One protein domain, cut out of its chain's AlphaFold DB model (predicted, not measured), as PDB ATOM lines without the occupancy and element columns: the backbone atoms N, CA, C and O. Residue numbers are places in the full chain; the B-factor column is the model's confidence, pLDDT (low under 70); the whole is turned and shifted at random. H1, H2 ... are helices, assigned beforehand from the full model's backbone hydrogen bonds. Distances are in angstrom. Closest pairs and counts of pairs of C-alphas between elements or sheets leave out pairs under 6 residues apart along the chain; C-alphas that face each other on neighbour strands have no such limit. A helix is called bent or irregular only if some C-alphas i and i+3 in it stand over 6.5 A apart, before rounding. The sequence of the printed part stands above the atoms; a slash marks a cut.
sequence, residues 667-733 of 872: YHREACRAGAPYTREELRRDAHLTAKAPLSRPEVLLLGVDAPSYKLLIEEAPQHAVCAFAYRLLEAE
ATOM      1  N   TYR A 667     -40.898  50.258  23.855       87.12
ATOM      2  CA  TYR A 667     -41.497  50.265  25.195       87.12
ATOM      3  C   TYR A 667     -42.594  49.202  25.351       87.12
ATOM      4  O   TYR A 667     -42.562  48.417  26.299       87.12
ATOM      5  N   HIS A 668     -43.537  49.119  24.406       88.56
ATOM      6  CA  HIS A 668     -44.601  48.109  24.444       88.56
ATOM      7  C   HIS A 668     -44.066  46.680  24.324       88.56
ATOM      8  O   HIS A 668     -44.540  45.790  25.031       88.56
ATOM      9  N   ARG A 669     -43.059  46.458  23.473       88.06
ATOM     10  CA  ARG A 669     -42.384  45.161  23.356       88.06
ATOM     11  C   ARG A 669     -41.758  44.734  24.685       88.06
ATOM     12  O   ARG A 669     -41.961  43.598  25.110       88.06
ATOM     13  N   GLU A 670     -41.011  45.622  25.335       85.75
ATOM     14  CA  GLU A 670     -40.330  45.305  26.594       85.75
ATOM     15  C   GLU A 670     -41.314  45.167  27.766       85.75
ATOM     16  O   GLU A 670     -41.150  44.277  28.599       85.75
ATOM     17  N   ALA A 671     -42.405  45.941  27.788       87.00
ATOM     18  CA  ALA A 671     -43.496  45.731  28.741       87.00
ATOM     19  C   ALA A 671     -44.144  44.343  28.569       87.00
ATOM     20  O   ALA A 671     -44.332  43.628  29.555       87.00
ATOM     21  N   CYS A 672     -44.397  43.914  27.328       87.56
ATOM     22  CA  CYS A 672     -44.882  42.564  27.033       87.56
ATOM     23  C   CYS A 672     -43.914  41.479  27.516       87.56
ATOM     24  O   CYS A 672     -44.343  40.519  28.153       87.56
ATOM     25  N   ARG A 673     -42.606  41.643  27.278       86.00
ATOM     26  CA  ARG A 673     -41.570  40.720  27.782       86.00
ATOM     27  C   ARG A 673     -41.536  40.646  29.306       86.00
ATOM     28  O   ARG A 673     -41.286  39.576  29.851       86.00
ATOM     29  N   ALA A 674     -41.830  41.754  29.981       83.62
ATOM     30  CA  ALA A 674     -41.971  41.821  31.433       83.62
ATOM     31  C   ALA A 674     -43.318  41.267  31.956       83.62
ATOM     32  O   ALA A 674     -43.602  41.382  33.147       83.62
ATOM     33  N   GLY A 675     -44.154  40.670  31.095       85.12
ATOM     34  CA  GLY A 675     -45.436  40.062  31.468       85.12
ATOM     35  C   GLY A 675     -46.618  41.034  31.510       85.12
ATOM     36  O   GLY A 675     -47.663  40.707  32.075       85.12
ATOM     37  N   ALA A 676     -46.476  42.228  30.933       86.06
ATOM     38  CA  ALA A 676     -47.513  43.252  30.893       86.06
ATOM     39  C   ALA A 676     -48.040  43.459  29.461       86.06
ATOM     40  O   ALA A 676     -47.472  44.261  28.714       86.06
ATOM     41  N   PRO A 677     -49.121  42.765  29.057       83.94
ATOM     42  CA  PRO A 677     -49.678  42.912  27.718       83.94
ATOM     43  C   PRO A 677     -50.242  44.321  27.503       83.94
ATOM     44  O   PRO A 677     -50.849  44.902  28.404       83.94
ATOM     45  N   TYR A 678     -50.054  44.858  26.297       86.06
ATOM     46  CA  TYR A 678     -50.655  46.123  25.875       86.06
ATOM     47  C   TYR A 678     -52.024  45.900  25.228       86.06
ATOM     48  O   TYR A 678     -52.283  44.868  24.611       86.06
ATOM     49  N   THR A 679     -52.901  46.893  25.353       88.19
ATOM     50  CA  THR A 679     -54.214  46.913  24.696       88.19
ATOM     51  C   THR A 679     -54.181  47.689  23.382       88.19
ATOM     52  O   THR A 679     -53.254  48.452  23.089       88.19
ATOM     53  N   ARG A 680     -55.235  47.512  22.580       87.44
ATOM     54  CA  ARG A 680     -55.429  48.200  21.301       87.44
ATOM     55  C   ARG A 680     -55.429  49.718  21.481       87.44
ATOM     56  O   ARG A 680     -54.801  50.443  20.712       87.44
ATOM     57  N   GLU A 681     -56.136  50.202  22.495       88.44
ATOM     58  CA  GLU A 681     -56.312  51.625  22.775       88.44
ATOM     59  C   GLU A 681     -55.004  52.278  23.225       88.44
ATOM     60  O   GLU A 681     -54.719  53.409  22.834       88.44
ATOM     61  N   GLU A 682     -54.212  51.566  24.026       87.31
ATOM     62  CA  GLU A 682     -52.903  52.025  24.498       87.31
ATOM     63  C   GLU A 682     -51.922  52.130  23.336       87.31
ATOM     64  O   GLU A 682     -51.376  53.205  23.102       87.31
ATOM     65  N   LEU A 683     -51.797  51.071  22.532       87.31
ATOM     66  CA  LEU A 683     -50.894  51.063  21.384       87.31
ATOM     67  C   LEU A 683     -51.239  52.170  20.376       87.31
ATOM     68  O   LEU A 683     -50.353  52.872  19.885       87.31
ATOM     69  N   ARG A 684     -52.532  52.369  20.084       87.69
ATOM     70  CA  ARG A 684     -52.986  53.435  19.175       87.69
ATOM     71  C   ARG A 684     -52.674  54.829  19.700       87.69
ATOM     72  O   ARG A 684     -52.277  55.693  18.917       87.69
ATOM     73  N   ARG A 685     -52.875  55.046  21.001       85.75
ATOM     74  CA  ARG A 685     -52.646  56.335  21.660       85.75
ATOM     75  C   ARG A 685     -51.160  56.665  21.725       85.75
ATOM     76  O   ARG A 685     -50.778  57.765  21.327       85.75
ATOM     77  N   ASP A 686     -50.354  55.724  22.197       85.31
ATOM     78  CA  ASP A 686     -48.955  55.951  22.555       85.31
ATOM     79  C   ASP A 686     -48.076  56.021  21.288       85.31
ATOM     80  O   ASP A 686     -47.290  56.956  21.127       85.31
ATOM     81  N   ALA A 687     -48.299  55.126  20.312       84.25
ATOM     82  CA  ALA A 687     -47.584  55.106  19.027       84.25
ATOM     83  C   ALA A 687     -48.219  55.987  17.925       84.25
ATOM     84  O   ALA A 687     -47.771  55.959  16.773       84.25
ATOM     85  N   HIS A 688     -49.259  56.762  18.261       85.94
ATOM     86  CA  HIS A 688     -49.995  57.646  17.347       85.94
ATOM     87  C   HIS A 688     -50.432  56.939  16.044       85.94
ATOM     88  O   HIS A 688     -50.152  57.386  14.926       85.94
ATOM     89  N   LEU A 689     -51.099  55.789  16.182       86.06
ATOM     90  CA  LEU A 689     -51.588  55.022  15.035       86.06
ATOM     91  C   LEU A 689     -52.847  55.686  14.465       86.06
ATOM     92  O   LEU A 689     -53.866  55.809  15.145       86.06
ATOM     93  N   THR A 690     -52.797  56.081  13.195       83.44
ATOM     94  CA  THR A 690     -53.943  56.656  12.472       83.44
ATOM     95  C   THR A 690     -54.200  55.886  11.183       83.44
ATOM     96  O   THR A 690     -53.332  55.160  10.704       83.44
ATOM     97  N   ALA A 691     -55.366  56.087  10.559       81.81
ATOM     98  CA  ALA A 691     -55.682  55.468   9.266       81.81
ATOM     99  C   ALA A 691     -54.649  55.790   8.163       81.81
ATOM    100  O   ALA A 691     -54.477  55.009   7.235       81.81
ATOM    101  N   LYS A 692     -53.946  56.929   8.270       81.00
ATOM    102  CA  LYS A 692     -52.891  57.351   7.333       81.00
ATOM    103  C   LYS A 692     -51.492  56.847   7.716       81.00
ATOM    104  O   LYS A 692     -50.593  56.907   6.886       81.00
ATOM    105  N   ALA A 693     -51.308  56.369   8.946       83.94
ATOM    106  CA  ALA A 693     -50.039  55.871   9.473       83.94
ATOM    107  C   ALA A 693     -50.244  54.559  10.268       83.94
ATOM    108  O   ALA A 693     -50.023  54.533  11.489       83.94
ATOM    109  N   PRO A 694     -50.700  53.476   9.600       88.56
ATOM    110  CA  PRO A 694     -50.874  52.167  10.229       88.56
ATOM    111  C   PRO A 694     -49.523  51.548  10.622       88.56
ATOM    112  O   PRO A 694     -48.463  52.094  10.314       88.56
ATOM    113  N   LEU A 695     -49.549  50.411  11.321       91.12
ATOM    114  CA  LEU A 695     -48.336  49.639  11.608       91.12
ATOM    115  C   LEU A 695     -47.728  49.090  10.313       91.12
ATOM    116  O   LEU A 695     -48.408  48.455   9.505       91.12
ATOM    117  N   SER A 696     -46.432  49.314  10.138       91.12
ATOM    118  CA  SER A 696     -45.642  48.732   9.057       91.12
ATOM    119  C   SER A 696     -45.204  47.304   9.396       91.12
ATOM    120  O   SER A 696     -45.171  46.897  10.558       91.12
ATOM    121  N   ARG A 697     -44.820  46.525   8.378       90.06
ATOM    122  CA  ARG A 697     -44.342  45.146   8.571       90.06
ATOM    123  C   ARG A 697     -43.200  45.024   9.604       90.06
ATOM    124  O   ARG A 697     -43.303  44.135  10.445       90.06
ATOM    125  N   PRO A 698     -42.150  45.872   9.605       91.31
ATOM    126  CA  PRO A 698     -41.099  45.799  10.624       91.31
ATOM    127  C   PRO A 698     -41.606  46.065  12.047       91.31
ATOM    128  O   PRO A 698     -41.175  45.400  12.983       91.31
ATOM    129  N   GLU A 699     -42.547  46.996  12.214       92.38
ATOM    130  CA  GLU A 699     -43.127  47.327  13.523       92.38
ATOM    131  C   GLU A 699     -43.990  46.182  14.063       92.38
ATOM    132  O   GLU A 699     -43.925  45.862  15.247       92.38
ATOM    133  N   VAL A 700     -44.747  45.513  13.188       91.94
ATOM    134  CA  VAL A 700     -45.507  44.306  13.542       91.94
ATOM    135  C   VAL A 700     -44.568  43.193  14.006       91.94
ATOM    136  O   VAL A 700     -44.808  42.584  15.046       91.94
ATOM    137  N   LEU A 701     -43.468  42.962  13.281       90.88
ATOM    138  CA  LEU A 701     -42.467  41.962  13.661       90.88
ATOM    139  C   LEU A 701     -41.792  42.277  15.003       90.88
ATOM    140  O   LEU A 701     -41.496  41.362  15.765       90.88
ATOM    141  N   LEU A 702     -41.571  43.559  15.302       90.19
ATOM    142  CA  LEU A 702     -40.990  44.011  16.567       90.19
ATOM    143  C   LEU A 702     -41.913  43.741  17.764       90.19
ATOM    144  O   LEU A 702     -41.439  43.342  18.828       90.19
ATOM    145  N   LEU A 703     -43.211  43.992  17.595       91.56
ATOM    146  CA  LEU A 703     -44.214  43.936  18.657       91.56
ATOM    147  C   LEU A 703     -44.699  42.520  18.997       91.56
ATOM    148  O   LEU A 703     -45.222  42.314  20.095       91.56
ATOM    149  N   GLY A 704     -44.573  41.568  18.071       89.56
ATOM    150  CA  GLY A 704     -45.031  40.195  18.273       89.56
ATOM    151  C   GLY A 704     -44.058  39.396  19.132       89.56
ATOM    152  O   GLY A 704     -43.081  38.846  18.623       89.56
ATOM    153  N   VAL A 705     -44.344  39.322  20.430       87.25
ATOM    154  CA  VAL A 705     -43.504  38.642  21.429       87.25
ATOM    155  C   VAL A 705     -44.128  37.322  21.889       87.25
ATOM    156  O   VAL A 705     -43.415  36.343  22.099       87.25
ATOM    157  N   ASP A 706     -45.449  37.294  22.047       88.38
ATOM    158  CA  ASP A 706     -46.212  36.227  22.697       88.38
ATOM    159  C   ASP A 706     -47.596  36.017  22.046       88.38
ATOM    160  O   ASP A 706     -48.037  36.789  21.195       88.38
ATOM    161  N   ALA A 707     -48.311  34.959  22.439       87.50
ATOM    162  CA  ALA A 707     -49.627  34.651  21.871       87.50
ATOM    163  C   ALA A 707     -50.671  35.786  22.039       87.50
ATOM    164  O   ALA A 707     -51.372  36.076  21.064       87.50
ATOM    165  N   PRO A 708     -50.785  36.466  23.199       89.31
ATOM    166  CA  PRO A 708     -51.628  37.655  23.344       89.31
ATOM    167  C   PRO A 708     -51.307  38.778  22.346       89.31
ATOM    168  O   PRO A 708     -52.226  39.287  21.698       89.31
ATOM    169  N   SER A 709     -50.028  39.135  22.170       90.31
ATOM    170  CA  SER A 709     -49.630  40.156  21.190       90.31
ATOM    171  C   SER A 709     -49.892  39.710  19.753       90.31
ATOM    172  O   SER A 709     -50.371  40.519  18.959       90.31
ATOM    173  N   TYR A 710     -49.687  38.433  19.409       91.38
ATOM    174  CA  TYR A 710     -50.034  37.913  18.079       91.38
ATOM    175  C   TYR A 710     -51.518  38.106  17.758       91.38
ATOM    176  O   TYR A 710     -51.846  38.596  16.677       91.38
ATOM    177  N   LYS A 711     -52.417  37.773  18.697       91.25
ATOM    178  CA  LYS A 711     -53.869  37.950  18.519       91.25
ATOM    179  C   LYS A 711     -54.225  39.413  18.262       91.25
ATOM    180  O   LYS A 711     -54.906  39.713  17.286       91.25
ATOM    181  N   LEU A 712     -53.708  40.318  19.091       90.44
ATOM    182  CA  LEU A 712     -53.958  41.754  18.960       90.44
ATOM    183  C   LEU A 712     -53.404  42.308  17.638       90.44
ATOM    184  O   LEU A 712     -54.089  43.059  16.947       90.44
ATOM    185  N   LEU A 713     -52.192  41.916  17.237       92.44
ATOM    186  CA  LEU A 713     -51.578  42.367  15.983       92.44
ATOM    187  C   LEU A 713     -52.306  41.833  14.743       92.44
ATOM    188  O   LEU A 713     -52.371  42.538  13.737       92.44
ATOM    189  N   ILE A 714     -52.872  40.625  14.805       91.62
ATOM    190  CA  ILE A 714     -53.730  40.077  13.743       91.62
ATOM    191  C   ILE A 714     -55.002  40.916  13.583       91.62
ATOM    192  O   ILE A 714     -55.438  41.142  12.455       91.62
ATOM    193  N   GLU A 715     -55.566  41.428  14.677       88.50
ATOM    194  CA  GLU A 715     -56.721  42.334  14.635       88.50
ATOM    195  C   GLU A 715     -56.351  43.755  14.165       88.50
ATOM    196  O   GLU A 715     -57.142  44.400  13.471       88.50
ATOM    197  N   GLU A 716     -55.160  44.253  14.518       87.50
ATOM    198  CA  GLU A 716     -54.712  45.617  14.197       87.50
ATOM    199  C   GLU A 716     -54.098  45.787  12.806       87.50
ATOM    200  O   GLU A 716     -54.325  46.803  12.148       87.50
ATOM    201  N   ALA A 717     -53.294  44.825  12.362       90.12
ATOM    202  CA  ALA A 717     -52.540  44.887  11.113       90.12
ATOM    203  C   ALA A 717     -52.559  43.527  10.388       90.12
ATOM    204  O   ALA A 717     -51.498  42.934  10.142       90.12
ATOM    205  N   PRO A 718     -53.751  43.019  10.008       89.62
ATOM    206  CA  PRO A 718     -53.913  41.672   9.464       89.62
ATOM    207  C   PRO A 718     -53.054  41.419   8.221       89.62
ATOM    208  O   PRO A 718     -52.520  40.322   8.075       89.62
ATOM    209  N   GLN A 719     -52.849  42.428   7.361       88.44
ATOM    210  CA  GLN A 719     -52.038  42.282   6.144       88.44
ATOM    211  C   GLN A 719     -50.563  41.925   6.399       88.44
ATOM    212  O   GLN A 719     -49.864  41.496   5.483       88.44
ATOM    213  N   HIS A 720     -50.062  42.144   7.616       91.06
ATOM    214  CA  HIS A 720     -48.673  41.871   7.984       91.06
ATOM    215  C   HIS A 720     -48.574  40.796   9.068       91.06
ATOM    216  O   HIS A 720     -47.694  39.941   8.995       91.06
ATOM    217  N   ALA A 721     -49.473  40.819  10.055       92.38
ATOM    218  CA  ALA A 721     -49.407  39.947  11.222       92.38
ATOM    219  C   ALA A 721     -49.824  38.499  10.928       92.38
ATOM    220  O   ALA A 721     -49.247  37.581  11.507       92.38
ATOM    221  N   VAL A 722     -50.776  38.276  10.011       91.31
ATOM    222  CA  VAL A 722     -51.256  36.920   9.692       91.31
ATOM    223  C   VAL A 722     -50.118  36.067   9.133       91.31
ATOM    224  O   VAL A 722     -49.794  35.035   9.709       91.31
ATOM    225  N   CYS A 723     -49.435  36.532   8.086       87.50
ATOM    226  CA  CYS A 723     -48.312  35.794   7.502       87.50
ATOM    227  C   CYS A 723     -47.096  35.688   8.440       87.50
ATOM    228  O   CYS A 723     -46.249  34.832   8.228       87.50
ATOM    229  N   ALA A 724     -46.964  36.573   9.434       89.19
ATOM    230  CA  ALA A 724     -45.817  36.580  10.344       89.19
ATOM    231  C   ALA A 724     -46.000  35.675  11.570       89.19
ATOM    232  O   ALA A 724     -45.032  35.080  12.042       89.19
ATOM    233  N   PHE A 725     -47.219  35.602  12.114       93.81
ATOM    234  CA  PHE A 725     -47.459  35.031  13.442       93.81
ATOM    235  C   PHE A 725     -48.591  34.011  13.506       93.81
ATOM    236  O   PHE A 725     -48.640  33.250  14.474       93.81
ATOM    237  N   ALA A 726     -49.491  33.959  12.514       91.94
ATOM    238  CA  ALA A 726     -50.655  33.079  12.600       91.94
ATOM    239  C   ALA A 726     -50.245  31.611  12.730       91.94
ATOM    240  O   ALA A 726     -50.820  30.921  13.556       91.94
ATOM    241  N   TYR A 727     -49.218  31.144  12.011       92.69
ATOM    242  CA  TYR A 727     -48.776  29.752  12.131       92.69
ATOM    243  C   TYR A 727     -48.342  29.386  13.560       92.69
ATOM    244  O   TYR A 727     -48.867  28.435  14.134       92.69
ATOM    245  N   ARG A 728     -47.476  30.199  14.180       92.06
ATOM    246  CA  ARG A 728     -47.029  30.005  15.576       92.06
ATOM    247  C   ARG A 728     -48.189  30.050  16.568       92.06
ATOM    248  O   ARG A 728     -48.219  29.301  17.538       92.06
ATOM    249  N   LEU A 729     -49.153  30.939  16.332       92.00
ATOM    250  CA  LEU A 729     -50.349  31.026  17.160       92.00
ATOM    251  C   LEU A 729     -51.239  29.786  17.002       92.00
ATOM    252  O   LEU A 729     -51.777  29.311  17.992       92.00
ATOM    253  N   LEU A 730     -51.374  29.251  15.788       92.62
ATOM    254  CA  LEU A 730     -52.167  28.055  15.495       92.62
ATOM    255  C   LEU A 730     -51.512  26.767  15.996       92.62
ATOM    256  O   LEU A 730     -52.215  25.844  16.397       92.62
ATOM    257  N   GLU A 731     -50.184  26.707  16.016       92.06
ATOM    258  CA  GLU A 731     -49.432  25.608  16.622       92.06
ATOM    259  C   GLU A 731     -49.733  25.476  18.125       92.06
ATOM    260  O   GLU A 731     -49.922  24.360  18.629       92.06
ATOM    261  N   ALA A 732     -49.828  26.615  18.820       90.00
ATOM    262  CA  ALA A 732     -50.154  26.691  20.243       90.00
ATOM    263  C   ALA A 732     -51.669  26.616  20.527       90.00
ATOM    264  O   ALA A 732     -52.090  25.951  21.471       90.00
ATOM    265  N   GLU A 733     -52.499  27.277  19.714       91.50
ATOM    266  CA  GLU A 733     -53.954  27.390  19.877       91.50
ATOM    267  C   GLU A 733     -54.687  27.159  18.538       91.50
ATOM    268  O   GLU A 733     -55.147  28.109  17.893       91.50
TER     269      GLU A 733
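What this domain is: This is residues 667 to 733 of the 872 residues of the protein "Hypothetical protein" of Emiliania huxleyi (UniProt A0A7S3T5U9). Three helices, H3, H4 and H5, make a small core, their centres at the corners of a triangle and the chain running back and forth through them. H4 and H5 form its closest pair, a helical hairpin, while the two short helices before the core are more loosely attached: H1 meets the last residue of H3, and H2 is near H4 without clearly touching it. The longest reach of the domain goes from the link between H2 and H3, at Lys 692, to the last residues of H5. The printed part has 67 residues with five named helices, H1 to H5 in order along the chain, and no named strand, and its class is all helix. It is compact, with a radius of gyration of the C-alphas of 11.3 A and spans of 32 by 27 by 17 A.

Where its parts are: H1 holds residues 667 to 673 and begins at C-alpha 667, at (-41.497, 50.265, 25.195). After six residues comes H2, residues 680 to 686. After ten more comes H3, residues 697 to 703, which begins at C-alpha 697, at (-44.342, 45.146, 8.571). H4, residues 707 to 716, is 14.3 A from first to last C-alpha. H5, residues 718 to 732, is the longest helix, 18.8 A from first to last C-alpha, and ends at C-alpha 732, at (-50.154, 26.691, 20.243). H5 is irregular: C-alphas 724 and 727 are 7.7 A apart, where about 5 A is found in a regular helix, and its line is a rough one.

How they stand to each other: H3 is the hub and touches three helices, H1, H4 and H5. H1 and H3 only just touch, with 3 pairs of C-alphas within 8 A, the closest being those of Arg 669 and Leu 703 at 5.2 A; they run the same way at a steep tilt of 57 degrees. H3 and H4 form a helical hairpin and also only just touch, with 3 pairs of C-alphas within 8 A; the closest C-alphas, those of Val 700 and Leu 713, are 6.8 A apart. They run opposite ways at 37 degrees, a tilt only just steep. H5 touches H3 with residues 720 to 724 alone; the closest C-alphas are those of Arg 697 and His 720, 5.5 A apart. H3 and H5 run the same way at a steep tilt of 44 degrees. H4 and H5 form the second helical hairpin, with 11 pairs of C-alphas within 8 A, the closest being those of Ile 714 and Ala 721 at 5.0 A; they run opposite ways at a shallow tilt of 26 degrees. Of the four pairs that touch, this one is at a shallow tilt, and the helix packing is mostly crossed, the helices' lines standing at steeper angles. H2 touches no helix: it is close to but not clearly touching H4, about perpendicular at 78 degrees, with the C-alphas of Arg 680 and Leu 712 closest at 7.0 A. H2 and H3 are apart, and H5 is apart from both H1 and H2. Every O i to N i+4 pair is within hydrogen-bond range in H1, H2, H3 and H4, and 8 of 11 are in H5.

The domain as a whole: The two C-alphas farthest apart, those of Lys 692 and Ala 732, are 33.4 A apart. The printed part has no cut. The links from H3 to H4 and from H4 to H5 are tight, those from H1 to H2 and from H2 to H3 are short, and no link is long. The mean pLDDT of the printed part is 88.7, and no printed residue is under 70.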